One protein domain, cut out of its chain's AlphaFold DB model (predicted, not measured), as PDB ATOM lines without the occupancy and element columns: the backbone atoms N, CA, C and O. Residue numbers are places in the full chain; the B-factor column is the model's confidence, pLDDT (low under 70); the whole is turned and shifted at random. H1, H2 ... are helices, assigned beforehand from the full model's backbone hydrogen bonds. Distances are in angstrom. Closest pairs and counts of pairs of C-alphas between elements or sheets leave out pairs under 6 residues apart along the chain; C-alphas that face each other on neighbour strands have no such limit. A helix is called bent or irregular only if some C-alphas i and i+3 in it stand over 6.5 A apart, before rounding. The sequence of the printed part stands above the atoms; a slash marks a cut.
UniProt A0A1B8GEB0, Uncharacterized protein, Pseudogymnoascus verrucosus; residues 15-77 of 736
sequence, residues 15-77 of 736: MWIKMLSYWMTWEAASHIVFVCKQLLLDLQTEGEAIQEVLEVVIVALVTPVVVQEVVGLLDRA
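This is residues 15 to 77 of the 736 residues of an uncharacterized protein of Pseudogymnoascus verrucosus (UniProt A0A1B8GEB0). Two long helices run opposite ways with few contacts between them, joined at one end by a tight link as in an open U; the second bends partway along. The printed part has 63 residues with two named helices, H1 then H2, and no named strand: all helix. It is loose, with a radius of gyration of the C-alphas of 15.4 A, and a rod spanning 47 by 22 by 10 A.

H1, residues 15 to 43, is close to but not clearly touching H2a, residues 49 to 61; their closest C-alphas, of Leu 43 and Ile 50, are 7.5 A apart. They run opposite ways at a shallow tilt of 10 degrees. By its hydrogen bonds H2, residues 49 to 77, was assigned as one helix, but it is bent: C-alphas 61 and 64 are 6.6 A apart. H2b, residues 64 to 77, stands at a shallow tilt of 30 degrees to H2a and is apart from H1. Every O i to N i+4 pair is within hydrogen-bond range in H1, against 8 of 9 in H2a and 9 of 10 in H2b.

H1 begins at C-alpha 15 (102.886, 128.866, 157.801) and is 41.7 A long. H2a measures 19.3 A and H2b 19.8 A, ending at C-alpha 77 (97.799, 143.464, 169.382).

The two farthest C-alphas, of Met 15 and Gly 47, are 47.7 A apart. The printed part has no cut. Its mean pLDDT is 75.2; residues 45 to 50 and 73 to 77 are among those under 70.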
ATOM      1  N   MET A  15     101.820 127.969 157.340       83.38
ATOM      2  CA  MET A  15     102.886 128.866 157.801       83.38
ATOM      3  C   MET A  15     103.952 129.085 156.718       83.38
ATOM      4  O   MET A  15     104.433 130.204 156.555       83.38
ATOM      5  N   TRP A  16     104.246 128.057 155.913       85.94
ATOM      6  CA  TRP A  16     105.106 128.176 154.728       85.94
ATOM      7  C   TRP A  16     104.513 129.102 153.664       85.94
ATOM      8  O   TRP A  16     105.238 129.928 153.119       85.94
ATOM      9  N   ILE A  17     103.203 129.018 153.403       83.88
ATOM     10  CA  ILE A  17     102.519 129.925 152.465       83.88
ATOM     11  C   ILE A  17     102.597 131.378 152.965       83.88
ATOM     12  O   ILE A  17     102.934 132.270 152.190       83.88
ATOM     13  N   LYS A  18     102.377 131.618 154.267       83.25
ATOM     14  CA  LYS A  18     102.511 132.960 154.867       83.25
ATOM     15  C   LYS A  18     103.948 133.500 154.795       83.25
ATOM     16  O   LYS A  18     104.129 134.648 154.404       83.25
ATOM     17  N   MET A  19     104.964 132.683 155.095       83.69
ATOM     18  CA  MET A  19     106.373 133.085 154.948       83.69
ATOM     19  C   MET A  19     106.768 133.353 153.490       83.69
ATOM     20  O   MET A  19     107.497 134.306 153.232       83.69
ATOM     21  N   LEU A  20     106.279 132.553 152.536       83.44
ATOM     22  CA  LEU A  20     106.545 132.768 151.111       83.44
ATOM     23  C   LEU A  20     105.896 134.065 150.608       83.44
ATOM     24  O   LEU A  20     106.539 134.811 149.876       83.44
ATOM     25  N   SER A  21     104.665 134.353 151.044       83.62
ATOM     26  CA  SER A  21     103.982 135.615 150.746       83.62
ATOM     27  C   SER A  21     104.761 136.810 151.300       83.62
ATOM     28  O   SER A  21     105.062 137.727 150.548       83.62
ATOM     29  N   TYR A  22     105.148 136.776 152.581       82.69
ATOM     30  CA  TYR A  22     105.917 137.856 153.208       82.69
ATOM     31  C   TYR A  22     107.271 138.081 152.518       82.69
ATOM     32  O   TYR A  22     107.664 139.217 152.273       82.69
ATOM     33  N   TRP A  23     107.959 137.001 152.128       87.38
ATOM     34  CA  TRP A  23     109.211 137.093 151.378       87.38
ATOM     35  C   TRP A  23     109.024 137.702 149.978       87.38
ATOM     36  O   TRP A  23     109.843 138.522 149.573       87.38
ATOM     37  N   MET A  24     107.942 137.371 149.262       77.94
ATOM     38  CA  MET A  24     107.631 137.989 147.965       77.94
ATOM     39  C   MET A  24     107.257 139.472 148.095       77.94
ATOM     40  O   MET A  24     107.718 140.274 147.288       77.94
ATOM     41  N   THR A  25     106.487 139.859 149.120       84.69
ATOM     42  CA  THR A  25     106.189 141.275 149.399       84.69
ATOM     43  C   THR A  25     107.465 142.049 149.740       84.69
ATOM     44  O   THR A  25     107.675 143.139 149.213       84.69
ATOM     45  N   TRP A  26     108.359 141.467 150.547       89.19
ATOM     46  CA  TRP A  26     109.659 142.063 150.868       89.19
ATOM     47  C   TRP A  26     110.564 142.204 149.634       89.19
ATOM     48  O   TRP A  26     111.203 143.242 149.454       89.19
ATOM     49  N   GLU A  27     110.633 141.185 148.771       85.06
ATOM     50  CA  GLU A  27     111.420 141.226 147.527       85.06
ATOM     51  C   GLU A  27     110.864 142.290 146.561       85.06
ATOM     52  O   GLU A  27     111.634 143.082 146.020       85.06
ATOM     53  N   ALA A  28     109.536 142.403 146.436       81.00
ATOM     54  CA  ALA A  28     108.880 143.453 145.655       81.00
ATOM     55  C   ALA A  28     109.144 144.866 146.212       81.00
ATOM     56  O   ALA A  28     109.558 145.745 145.458       81.00
ATOM     57  N   ALA A  29     108.987 145.080 147.523       83.56
ATOM     58  CA  ALA A  29     109.285 146.362 148.167       83.56
ATOM     59  C   ALA A  29     110.770 146.746 148.017       83.56
ATOM     60  O   ALA A  29     111.086 147.880 147.661       83.56
ATOM     61  N   SER A  30     111.683 145.781 148.184       84.31
ATOM     62  CA  SER A  30     113.125 145.977 147.963       84.31
ATOM     63  C   SER A  30     113.435 146.378 146.517       84.31
ATOM     64  O   SER A  30     114.285 147.234 146.282       84.31
ATOM     65  N   HIS A  31     112.739 145.787 145.539       83.88
ATOM     66  CA  HIS A  31     112.870 146.146 144.126       83.88
ATOM     67  C   HIS A  31     112.309 147.542 143.820       83.88
ATOM     68  O   HIS A  31     112.939 148.278 143.066       83.88
ATOM     69  N   ILE A  32     111.177 147.932 144.418       82.12
ATOM     70  CA  ILE A  32     110.611 149.283 144.271       82.12
ATOM     71  C   ILE A  32     111.587 150.322 144.835       82.12
ATOM     72  O   ILE A  32     111.965 151.242 144.118       82.12
ATOM     73  N   VAL A  33     112.089 150.132 146.061       85.38
ATOM     74  CA  VAL A  33     113.088 151.029 146.673       85.38
ATOM     75  C   VAL A  33     114.371 151.107 145.834       85.38
ATOM     76  O   VAL A  33     114.923 152.193 145.667       85.38
ATOM     77  N   PHE A  34     114.830 149.993 145.253       86.06
ATOM     78  CA  PHE A  34     115.988 149.992 144.354       86.06
ATOM     79  C   PHE A  34     115.733 150.779 143.057       86.06
ATOM     80  O   PHE A  34     116.587 151.564 142.649       86.06
ATOM     81  N   VAL A  35     114.563 150.617 142.430       85.94
ATOM     82  CA  VAL A  35     114.188 151.356 141.211       85.94
ATOM     83  C   VAL A  35     114.004 152.847 141.500       85.94
ATOM     84  O   VAL A  35     114.549 153.662 140.763       85.94
ATOM     85  N   CYS A  36     113.334 153.218 142.595       82.75
ATOM     86  CA  CYS A  36     113.213 154.616 143.017       82.75
ATOM     87  C   CYS A  36     114.583 155.236 143.323       82.75
ATOM     88  O   CYS A  36     114.830 156.373 142.934       82.75
ATOM     89  N   LYS A  37     115.506 154.495 143.953       81.94
ATOM     90  CA  LYS A  37     116.873 154.978 144.205       81.94
ATOM     91  C   LYS A  37     117.700 155.124 142.923       81.94
ATOM     92  O   LYS A  37     118.508 156.042 142.847       81.94
ATOM     93  N   GLN A  38     117.510 154.256 141.927       79.62
ATOM     94  CA  GLN A  38     118.174 154.418 140.632       79.62
ATOM     95  C   GLN A  38     117.602 155.620 139.868       79.62
ATOM     96  O   GLN A  38     118.377 156.446 139.409       79.62
ATOM     97  N   LEU A  39     116.274 155.783 139.830       80.69
ATOM     98  CA  LEU A  39     115.627 156.968 139.254       80.69
ATOM     99  C   LEU A  39     116.074 158.263 139.944       80.69
ATOM    100  O   LEU A  39     116.341 159.239 139.260       80.69
ATOM    101  N   LEU A  40     116.217 158.267 141.273       82.56
ATOM    102  CA  LEU A  40     116.741 159.414 142.017       82.56
ATOM    103  C   LEU A  40     118.170 159.774 141.575       82.56
ATOM    104  O   LEU A  40     118.454 160.946 141.369       82.56
ATOM    105  N   LEU A  41     119.051 158.782 141.395       82.12
ATOM    106  CA  LEU A  41     120.425 158.994 140.913       82.12
ATOM    107  C   LEU A  41     120.471 159.456 139.448       82.12
ATOM    108  O   LEU A  41     121.288 160.310 139.111       82.12
ATOM    109  N   ASP A  42     119.598 158.912 138.599       75.69
ATOM    110  CA  ASP A  42     119.511 159.255 137.175       75.69
ATOM    111  C   ASP A  42     118.879 160.651 136.960       75.69
ATOM    112  O   ASP A  42     119.206 161.330 135.990       75.69
ATOM    113  N   LEU A  43     118.020 161.112 137.880       75.25
ATOM    114  CA  LEU A  43     117.427 162.459 137.889       75.25
ATOM    115  C   LEU A  43     118.286 163.498 138.627       75.25
ATOM    116  O   LEU A  43     118.094 164.696 138.428       75.25
ATOM    117  N   GLN A  44     119.278 163.084 139.424       72.81
ATOM    118  CA  GLN A  44     120.173 164.004 140.143       72.81
ATOM    119  C   GLN A  44     121.061 164.847 139.200       72.81
ATOM    120  O   GLN A  44     121.713 165.795 139.637       72.81
ATOM    121  N   THR A  45     121.072 164.536 137.899       67.19
ATOM    122  CA  THR A  45     121.674 165.360 136.840       67.19
ATOM    123  C   THR A  45     120.740 166.419 136.235       67.19
ATOM    124  O   THR A  45     121.220 167.229 135.445       67.19
ATOM    125  N   GLU A  46     119.448 166.456 136.590       55.56
ATOM    126  CA  GLU A  46     118.421 167.306 135.946       55.56
ATOM    127  C   GLU A  46     117.733 168.330 136.883       55.56
ATOM    128  O   GLU A  46     116.685 168.882 136.556       55.56
ATOM    129  N   GLY A  47     118.374 168.682 138.002       66.44
ATOM    130  CA  GLY A  47     118.074 169.903 138.769       66.44
ATOM    131  C   GLY A  47     117.044 169.780 139.903       66.44
ATOM    132  O   GLY A  47     116.226 168.864 139.964       66.44
ATOM    133  N   GLU A  48     117.102 170.741 140.830       64.94
ATOM    134  CA  GLU A  48     116.452 170.674 142.153       64.94
ATOM    135  C   GLU A  48     114.915 170.583 142.094       64.94
ATOM    136  O   GLU A  48     114.311 169.881 142.900       64.94
ATOM    137  N   ALA A  49     114.273 171.210 141.101       55.12
ATOM    138  CA  ALA A  49     112.810 171.265 140.984       55.12
ATOM    139  C   ALA A  49     112.129 169.894 140.777       55.12
ATOM    140  O   ALA A  49     110.928 169.762 141.012       55.12
ATOM    141  N   ILE A  50     112.867 168.866 140.343       68.38
ATOM    142  CA  ILE A  50     112.337 167.498 140.208       68.38
ATOM    143  C   ILE A  50     112.364 166.760 141.561       68.38
ATOM    144  O   ILE A  50     111.545 165.866 141.791       68.38
ATOM    145  N   GLN A  51     113.261 167.142 142.478       73.00
ATOM    146  CA  GLN A  51     113.445 166.444 143.751       73.00
ATOM    147  C   GLN A  51     112.228 166.601 144.674       73.00
ATOM    148  O   GLN A  51     111.739 165.593 145.178       73.00
ATOM    149  N   GLU A  52     111.684 167.813 144.836       71.25
ATOM    150  CA  GLU A  52     110.503 168.048 145.689       71.25
ATOM    151  C   GLU A  52     109.288 167.222 145.231       71.25
ATOM    152  O   GLU A  52     108.627 166.560 146.033       71.25
ATOM    153  N   VAL A  53     109.030 167.187 143.917       70.69
ATOM    154  CA  VAL A  53     107.936 166.398 143.326       70.69
ATOM    155  C   VAL A  53     108.154 164.901 143.559       70.69
ATOM    156  O   VAL A  53     107.211 164.180 143.897       70.69
ATOM    157  N   LEU A  54     109.391 164.416 143.417       76.25
ATOM    158  CA  LEU A  54     109.719 163.007 143.623       76.25
ATOM    159  C   LEU A  54     109.643 162.599 145.104       76.25
ATOM    160  O   LEU A  54     109.173 161.499 145.397       76.25
ATOM    161  N   GLU A  55     110.033 163.469 146.036       77.44
ATOM    162  CA  GLU A  55     109.871 163.235 147.477       77.44
ATOM    163  C   GLU A  55     108.387 163.154 147.866       77.44
ATOM    164  O   GLU A  55     107.989 162.197 148.537       77.44
ATOM    165  N   VAL A  56     107.540 164.060 147.358       74.50
ATOM    166  CA  VAL A  56     106.077 163.993 147.546       74.50
ATOM    167  C   VAL A  56     105.497 162.686 146.988       74.50
ATOM    168  O   VAL A  56     104.708 162.028 147.670       74.50
ATOM    169  N   VAL A  57     105.917 162.252 145.794       79.19
ATOM    170  CA  VAL A  57     105.469 160.980 145.191       79.19
ATOM    171  C   VAL A  57     105.943 159.762 145.996       79.19
ATOM    172  O   VAL A  57     105.167 158.828 146.207       79.19
ATOM    173  N   ILE A  58     107.183 159.755 146.495       83.56
ATOM    174  CA  ILE A  58     107.700 158.665 147.338       83.56
ATOM    175  C   ILE A  58     106.929 158.598 148.664       83.56
ATOM    176  O   ILE A  58     106.512 157.508 149.064       83.56
ATOM    177  N   VAL A  59     106.672 159.736 149.315       82.75
ATOM    178  CA  VAL A  59     105.849 159.793 150.535       82.75
ATOM    179  C   VAL A  59     104.429 159.294 150.252       82.75
ATOM    180  O   VAL A  59     103.934 158.444 150.998       82.75
ATOM    181  N   ALA A  60     103.797 159.735 149.161       66.69
ATOM    182  CA  ALA A  60     102.446 159.318 148.782       66.69
ATOM    183  C   ALA A  60     102.329 157.809 148.490       66.69
ATOM    184  O   ALA A  60     101.317 157.198 148.833       66.69
ATOM    185  N   LEU A  61     103.359 157.188 147.902       76.44
ATOM    186  CA  LEU A  61     103.366 155.755 147.578       76.44
ATOM    187  C   LEU A  61     103.757 154.858 148.764       76.44
ATOM    188  O   LEU A  61     103.214 153.760 148.905       76.44
ATOM    189  N   VAL A  62     104.683 155.293 149.624       81.44
ATOM    190  CA  VAL A  62     105.179 154.482 150.754       81.44
ATOM    191  C   VAL A  62     104.246 154.560 151.968       81.44
ATOM    192  O   VAL A  62     103.991 153.537 152.609       81.44
ATOM    193  N   THR A  63     103.681 155.736 152.264       80.69
ATOM    194  CA  THR A  63     102.806 155.948 153.433       80.69
ATOM    195  C   THR A  63     101.625 154.968 153.524       80.69
ATOM    196  O   THR A  63     101.487 154.349 154.579       80.69
ATOM    197  N   PRO A  64     100.788 154.738 152.488       65.75
ATOM    198  CA  PRO A  64      99.644 153.829 152.612       65.75
ATOM    199  C   PRO A  64     100.056 152.372 152.870       65.75
ATOM    200  O   PRO A  64      99.346 151.659 153.579       65.75
ATOM    201  N   VAL A  65     101.214 151.934 152.360       72.75
ATOM    202  CA  VAL A  65     101.746 150.580 152.603       72.75
ATOM    203  C   VAL A  65     102.185 150.431 154.062       72.75
ATOM    204  O   VAL A  65     101.790 149.476 154.732       72.75
ATOM    205  N   VAL A  66     102.940 151.406 154.582       72.44
ATOM    206  CA  VAL A  66     103.388 151.419 155.986       72.44
ATOM    207  C   VAL A  66     102.198 151.548 156.941       72.44
ATOM    208  O   VAL A  66     102.132 150.826 157.934       72.44
ATOM    209  N   VAL A  67     101.215 152.398 156.630       73.88
ATOM    210  CA  VAL A  67      99.990 152.551 157.433       73.88
ATOM    211  C   VAL A  67      99.176 151.255 157.458       73.88
ATOM    212  O   VAL A  67      98.742 150.855 158.537       73.88
ATOM    213  N   GLN A  68      99.018 150.544 156.334       66.62
ATOM    214  CA  GLN A  68      98.348 149.235 156.335       66.62
ATOM    215  C   GLN A  68      99.097 148.186 157.170       66.62
ATOM    216  O   GLN A  68      98.451 147.430 157.901       66.62
ATOM    217  N   GLU A  69     100.433 148.128 157.111       66.81
ATOM    218  CA  GLU A  69     101.193 147.170 157.924       66.81
ATOM    219  C   GLU A  69     101.141 147.522 159.423       66.81
ATOM    220  O   GLU A  69     100.938 146.627 160.245       66.81
ATOM    221  N   VAL A  70     101.219 148.808 159.787       62.44
ATOM    222  CA  VAL A  70     101.107 149.278 161.181       62.44
ATOM    223  C   VAL A  70      99.703 149.059 161.750       62.44
ATOM    224  O   VAL A  70      99.585 148.479 162.829       62.44
ATOM    225  N   VAL A  71      98.634 149.434 161.036       73.62
ATOM    226  CA  VAL A  71      97.243 149.162 161.461       73.62
ATOM    227  C   VAL A  71      97.010 147.656 161.575       73.62
ATOM    228  O   VAL A  71      96.541 147.172 162.605       73.62
ATOM    229  N   GLY A  72      97.452 146.890 160.575       72.06
ATOM    230  CA  GLY A  72      97.365 145.435 160.587       72.06
ATOM    231  C   GLY A  72      98.210 144.763 161.674       72.06
ATOM    232  O   GLY A  72      97.982 143.587 161.955       72.06
ATOM    233  N   LEU A  73      99.195 145.439 162.275       59.47
ATOM    234  CA  LEU A  73      99.913 144.983 163.474       59.47
ATOM    235  C   LEU A  73      99.195 145.405 164.764       59.47
ATOM    236  O   LEU A  73      99.201 144.639 165.726       59.47
ATOM    237  N   LEU A  74      98.547 146.574 164.772       50.53
ATOM    238  CA  LEU A  74      97.809 147.102 165.919       50.53
ATOM    239  C   LEU A  74      96.546 146.276 166.222       50.53
ATOM    240  O   LEU A  74      96.345 145.895 167.373       50.53
ATOM    241  N   ASP A  75      95.774 145.892 165.200       52.50
ATOM    242  CA  ASP A  75      94.617 144.989 165.363       52.50
ATOM    243  C   ASP A  75      95.037 143.601 165.888       52.50
ATOM    244  O   ASP A  75      94.373 142.997 166.729       52.50
ATOM    245  N   ARG A  76      96.217 143.111 165.482       53.12
ATOM    246  CA  ARG A  76      96.792 141.866 166.025       53.12
ATOM    247  C   ARG A  76      97.331 142.002 167.454       53.12
ATOM    248  O   ARG A  76      97.615 140.980 168.076       53.12
ATOM    249  N   ALA A  77      97.472 143.220 167.979       46.34
ATOM    250  CA  ALA A  77      97.799 143.464 169.382       46.34
ATOM    251  C   ALA A  77      96.539 143.590 170.262       46.34
ATOM    252  O   ALA A  77      96.589 143.235 171.441       46.34
TER     253      ALA A  77